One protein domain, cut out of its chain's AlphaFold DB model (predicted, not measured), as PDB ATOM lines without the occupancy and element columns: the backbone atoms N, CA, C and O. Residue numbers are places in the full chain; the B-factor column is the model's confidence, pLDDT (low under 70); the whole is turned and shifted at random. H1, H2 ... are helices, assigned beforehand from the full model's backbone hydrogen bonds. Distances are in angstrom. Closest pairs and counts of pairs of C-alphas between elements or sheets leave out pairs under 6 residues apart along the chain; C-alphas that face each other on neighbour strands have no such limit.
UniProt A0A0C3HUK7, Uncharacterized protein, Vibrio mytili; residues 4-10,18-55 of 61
ATOM      1  N   ASP A   4     235.432 229.067 228.398       69.62
ATOM      2  CA  ASP A   4     235.198 229.321 229.822       69.62
ATOM      3  C   ASP A   4     235.294 228.043 230.672       69.62
ATOM      4  O   ASP A   4     235.903 228.059 231.741       69.62
ATOM      5  N   ASN A   5     234.837 226.900 230.144       78.25
ATOM      6  CA  ASN A   5     234.875 225.619 230.858       78.25
ATOM      7  C   ASN A   5     236.311 225.123 231.088       78.25
ATOM      8  O   ASN A   5     236.611 224.516 232.115       78.25
ATOM      9  N   PHE A   6     237.215 225.362 230.132       80.75
ATOM     10  CA  PHE A   6     238.614 224.946 230.260       80.75
ATOM     11  C   PHE A   6     239.356 225.798 231.290       80.75
ATOM     12  O   PHE A   6     240.155 225.285 232.073       80.75
ATOM     13  N   ARG A   7     239.054 227.098 231.333       82.38
ATOM     14  CA  ARG A   7     239.635 228.005 232.319       82.38
ATOM     15  C   ARG A   7     239.235 227.628 233.743       82.38
ATOM     16  O   ARG A   7     240.112 227.527 234.594       82.38
ATOM     17  N   GLU A   8     237.955 227.352 233.976       86.69
ATOM     18  CA  GLU A   8     237.470 226.877 235.279       86.69
ATOM     19  C   GLU A   8     238.126 225.550 235.689       86.69
ATOM     20  O   GLU A   8     238.507 225.378 236.848       86.69
ATOM     21  N   LEU A   9     238.349 224.640 234.734       85.69
ATOM     22  CA  LEU A   9     239.039 223.375 234.982       85.69
ATOM     23  C   LEU A   9     240.495 223.594 235.418       85.69
ATOM     24  O   LEU A   9     240.931 223.006 236.405       85.69
ATOM     25  N   ILE A  10     241.240 224.471 234.737       86.38
ATOM     26  CA  ILE A  10     242.628 224.802 235.099       86.38
ATOM     27  C   ILE A  10     242.698 225.504 236.461       86.38
ATOM     28  O   ILE A  10     243.603 225.234 237.260       86.38
ATOM     29  N   ALA A  18     250.741 229.231 239.440       84.62
ATOM     30  CA  ALA A  18     250.175 230.246 238.546       84.62
ATOM     31  C   ALA A  18     250.921 230.387 237.200       84.62
ATOM     32  O   ALA A  18     250.380 230.945 236.242       84.62
ATOM     33  N   VAL A  19     252.172 229.924 237.125       86.94
ATOM     34  CA  VAL A  19     252.960 229.885 235.886       86.94
ATOM     35  C   VAL A  19     252.540 228.695 235.025       86.94
ATOM     36  O   VAL A  19     252.267 228.871 233.841       86.94
ATOM     37  N   GLN A  20     252.399 227.508 235.620       85.81
ATOM     38  CA  GLN A  20     251.970 226.300 234.908       85.81
ATOM     39  C   GLN A  20     250.518 226.411 234.416       85.81
ATOM     40  O   GLN A  20     250.231 226.032 233.284       85.81
ATOM     41  N   LYS A  21     249.621 227.020 235.207       87.44
ATOM     42  CA  LYS A  21     248.241 227.315 234.775       87.44
ATOM     43  C   LYS A  21     248.210 228.217 233.539       87.44
ATOM     44  O   LYS A  21     247.505 227.934 232.576       87.44
ATOM     45  N   ARG A  22     249.029 229.276 233.528       85.62
ATOM     46  CA  ARG A  22     249.175 230.175 232.368       85.62
ATOM     47  C   ARG A  22     249.742 229.468 231.145       85.62
ATOM     48  O   ARG A  22     249.279 229.727 230.041       85.62
ATOM     49  N   TYR A  23     250.731 228.602 231.347       87.94
ATOM     50  CA  TYR A  23     251.323 227.820 230.268       87.94
ATOM     51  C   TYR A  23     250.277 226.926 229.593       87.94
ATOM     52  O   TYR A  23     250.124 226.995 228.378       87.94
ATOM     53  N   LEU A  24     249.490 226.184 230.379       85.19
ATOM     54  CA  LEU A  24     248.418 225.322 229.869       85.19
ATOM     55  C   LEU A  24     247.336 226.120 229.129       85.19
ATOM     56  O   LEU A  24     246.952 225.750 228.026       85.19
ATOM     57  N   LEU A  25     246.899 227.257 229.681       85.38
ATOM     58  CA  LEU A  25     245.929 228.136 229.016       85.38
ATOM     59  C   LEU A  25     246.433 228.665 227.668       85.38
ATOM     60  O   LEU A  25     245.671 228.712 226.704       85.38
ATOM     61  N   ASN A  26     247.704 229.060 227.588       82.50
ATOM     62  CA  ASN A  26     248.292 229.542 226.341       82.50
ATOM     63  C   ASN A  26     248.468 228.417 225.319       82.50
ATOM     64  O   ASN A  26     248.161 228.621 224.149       82.50
ATOM     65  N   GLN A  27     248.911 227.237 225.755       81.06
ATOM     66  CA  GLN A  27     249.090 226.085 224.877       81.06
ATOM     67  C   GLN A  27     247.759 225.632 224.269       81.06
ATOM     68  O   GLN A  27     247.676 225.413 223.067       81.06
ATOM     69  N   THR A  28     246.696 225.556 225.072       78.69
ATOM     70  CA  THR A  28     245.371 225.162 224.581       78.69
ATOM     71  C   THR A  28     244.771 226.195 223.631       78.69
ATOM     72  O   THR A  28     244.151 225.806 222.647       78.69
ATOM     73  N   LYS A  29     244.991 227.498 223.861       76.31
ATOM     74  CA  LYS A  29     244.604 228.534 222.889       76.31
ATOM     75  C   LYS A  29     245.316 228.353 221.552       76.31
ATOM     76  O   LYS A  29     244.650 228.337 220.531       76.31
ATOM     77  N   MET A  30     246.634 228.143 221.576       66.56
ATOM     78  CA  MET A  30     247.420 227.908 220.361       66.56
ATOM     79  C   MET A  30     246.930 226.677 219.591       66.56
ATOM     80  O   MET A  30     246.712 226.771 218.394       66.56
ATOM     81  N   SER A  31     246.675 225.552 220.266       67.56
ATOM     82  CA  SER A  31     246.169 224.345 219.595       67.56
ATOM     83  C   SER A  31     244.774 224.522 218.986       67.56
ATOM     84  O   SER A  31     244.506 223.969 217.925       67.56
ATOM     85  N   LEU A  32     243.891 225.298 219.625       70.19
ATOM     86  CA  LEU A  32     242.563 225.598 219.079       70.19
ATOM     87  C   LEU A  32     242.627 226.576 217.899       70.19
ATOM     88  O   LEU A  32     241.869 226.424 216.944       70.19
ATOM     89  N   ASP A  33     243.523 227.562 217.957       67.81
ATOM     90  CA  ASP A  33     243.758 228.500 216.856       67.81
ATOM     91  C   ASP A  33     244.409 227.785 215.652       67.81
ATOM     92  O   ASP A  33     244.058 228.069 214.502       67.81
ATOM     93  N   ASP A  34     245.289 226.808 215.903       61.69
ATOM     94  CA  ASP A  34     245.880 225.936 214.881       61.69
ATOM     95  C   ASP A  34     244.827 225.014 214.244       61.69
ATOM     96  O   ASP A  34     244.776 224.909 213.020       61.69
ATOM     97  N   GLU A  35     243.934 224.391 215.025       58.69
ATOM     98  CA  GLU A  35     242.815 223.605 214.478       58.69
ATOM     99  C   GLU A  35     241.838 224.473 213.673       58.69
ATOM    100  O   GLU A  35     241.398 224.066 212.599       58.69
ATOM    101  N   ALA A  36     241.517 225.681 214.143       58.25
ATOM    102  CA  ALA A  36     240.672 226.620 213.403       58.25
ATOM    103  C   ALA A  36     241.330 227.079 212.088       58.25
ATOM    104  O   ALA A  36     240.634 227.307 211.099       58.25
ATOM    105  N   SER A  37     242.662 227.169 212.066       56.41
ATOM    106  CA  SER A  37     243.449 227.485 210.868       56.41
ATOM    107  C   SER A  37     243.621 226.280 209.931       56.41
ATOM    108  O   SER A  37     243.686 226.459 208.719       56.41
ATOM    109  N   MET A  38     243.643 225.049 210.452       53.75
ATOM    110  CA  MET A  38     243.592 223.819 209.645       53.75
ATOM    111  C   MET A  38     242.200 223.568 209.052       53.75
ATOM    112  O   MET A  38     242.082 223.016 207.964       53.75
ATOM    113  N   LEU A  39     241.143 224.007 209.736       54.25
ATOM    114  CA  LEU A  39     239.760 223.994 209.254       54.25
ATOM    115  C   LEU A  39     239.428 225.217 208.386       54.25
ATOM    116  O   LEU A  39     238.253 225.563 208.248       54.25
ATOM    117  N   VAL A  40     240.424 225.877 207.785       53.94
ATOM    118  CA  VAL A  40     240.176 226.833 206.703       53.94
ATOM    119  C   VAL A  40     239.531 226.049 205.565       53.94
ATOM    120  O   VAL A  40     240.180 225.406 204.747       53.94
ATOM    121  N   THR A  41     238.204 226.112 205.529       54.12
ATOM    122  CA  THR A  41     237.293 225.427 204.604       54.12
ATOM    123  C   THR A  41     237.536 225.750 203.127       54.12
ATOM    124  O   THR A  41     236.813 225.246 202.278       54.12
ATOM    125  N   ASN A  42     238.535 226.580 202.815       55.47
ATOM    126  CA  ASN A  42     238.999 226.833 201.455       55.47
ATOM    127  C   ASN A  42     239.843 225.677 200.894       55.47
ATOM    128  O   ASN A  42     240.102 225.672 199.699       55.47
ATOM    129  N   ASP A  43     240.271 224.729 201.737       56.66
ATOM    130  CA  ASP A  43     241.016 223.530 201.315       56.66
ATOM    131  C   ASP A  43     240.101 222.305 201.103       56.66
ATOM    132  O   ASP A  43     240.550 221.203 200.787       56.66
ATOM    133  N   LEU A  44     238.786 222.483 201.278       73.25
ATOM    134  CA  LEU A  44     237.788 221.484 200.918       73.25
ATOM    135  C   LEU A  44     237.350 221.745 199.478       73.25
ATOM    136  O   LEU A  44     236.834 222.820 199.178       73.25
ATOM    137  N   LEU A  45     237.541 220.751 198.607       70.94
ATOM    138  CA  LEU A  45     237.054 220.792 197.228       70.94
ATOM    139  C   LEU A  45     235.577 221.195 197.213       70.94
ATOM    140  O   LEU A  45     234.752 220.614 197.930       70.94
ATOM    141  N   THR A  46     235.246 222.163 196.364       78.62
ATOM    142  CA  THR A  46     233.850 222.466 196.055       78.62
ATOM    143  C   THR A  46     233.188 221.239 195.430       78.62
ATOM    144  O   THR A  46     233.850 220.320 194.932       78.62
ATOM    145  N   ARG A  47     231.855 221.183 195.477       73.12
ATOM    146  CA  ARG A  47     231.124 220.020 194.963       73.12
ATOM    147  C   ARG A  47     231.419 219.803 193.479       73.12
ATOM    148  O   ARG A  47     231.572 218.670 193.038       73.12
ATOM    149  N   GLU A  48     231.561 220.902 192.758       81.81
ATOM    150  CA  GLU A  48     231.882 220.972 191.344       81.81
ATOM    151  C   GLU A  48     233.289 220.430 191.054       81.81
ATOM    152  O   GLU A  48     233.465 219.641 190.126       81.81
ATOM    153  N   GLU A  49     234.288 220.794 191.863       79.81
ATOM    154  CA  GLU A  49     235.659 220.280 191.728       79.81
ATOM    155  C   GLU A  49     235.746 218.788 192.067       79.81
ATOM    156  O   GLU A  49     236.460 218.035 191.403       79.81
ATOM    157  N   LEU A  50     234.981 218.335 193.063       80.50
ATOM    158  CA  LEU A  50     234.879 216.919 193.400       80.50
ATOM    159  C   LEU A  50     234.245 216.117 192.256       80.50
ATOM    160  O   LEU A  50     234.769 215.072 191.870       80.50
ATOM    161  N   ASP A  51     233.135 216.603 191.699       81.62
ATOM    162  CA  ASP A  51     232.435 215.937 190.600       81.62
ATOM    163  C   ASP A  51     233.304 215.905 189.322       81.62
ATOM    164  O   ASP A  51     233.275 214.919 188.586       81.62
ATOM    165  N   ALA A  52     234.151 216.919 189.094       83.81
ATOM    166  CA  ALA A  52     235.121 216.937 187.997       83.81
ATOM    167  C   ALA A  52     236.243 215.893 188.155       83.81
ATOM    168  O   ALA A  52     236.660 215.291 187.168       83.81
ATOM    169  N   LEU A  53     236.715 215.643 189.382       79.94
ATOM    170  CA  LEU A  53     237.710 214.597 189.662       79.94
ATOM    171  C   LEU A  53     237.129 213.183 189.567       79.94
ATOM    172  O   LEU A  53     237.838 212.242 189.216       79.94
ATOM    173  N   LEU A  54     235.850 213.030 189.909       80.81
ATOM    174  CA  LEU A  54     235.132 211.758 189.829       80.81
ATOM    175  C   LEU A  54     234.628 211.448 188.415       80.81
ATOM    176  O   LEU A  54     234.184 210.324 188.159       80.81
ATOM    177  N   ALA A  55     234.686 212.420 187.502       81.62
ATOM    178  CA  ALA A  55     234.336 212.202 186.113       81.62
ATOM    179  C   ALA A  55     235.288 211.161 185.488       81.62
ATOM    180  O   ALA A  55     236.501 211.206 185.718       81.62
TER     181      ALA A  55
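What this domain is: This is residues 4 to 10 and 18 to 55 of the 61 residues of an uncharacterized protein of Vibrio mytili (UniProt A0A0C3HUK7). One long helix, H2, makes over half of a thin rod; short H1 packs on residues 21 to 25 near one end of it, and short H3 lies at the far end of the rod, touching no helix. The printed part has 45 residues with three named helices, H1, H2 and H3 in chain order, no named strand, and is all helix. It is extended, with a radius of gyration of the C-alphas of 18.1 A and spans of 57 by 16 by 12 A.

Where its parts are: H2, residues 18 to 38, is 30.3 A long and begins at C-alpha 18 (250.175, 230.246, 238.546). H1 is residues 4 to 10, 10.2 A. H3, residues 47 to 54, 10.5 A, ends at C-alpha 54 (235.132, 211.758, 189.829).

How they stand to each other: H2 touches H1 with residues 21 to 25 alone; the closest C-alphas, of Lys 21 and Ile 10, are 6.2 A apart. They run opposite ways at a steep tilt of 42 degrees. H3 is apart from H1 and H2. In H1, H2 and H3 every O i to N i+4 pair is within hydrogen-bond range.

The domain as a whole: The farthest C-alphas, of Ala 18 and Ala 55, are 57.7 A apart. Residues 11 to 17 are not printed; C-alphas 10 and 18 are 9.9 A apart across the cut. The link from H2 to H3, 8 residues, is short. Residues 29 to 44 and 46 to 52 stand free. Residues 4, 30 to 31 and 33 to 43 have pLDDT under 70.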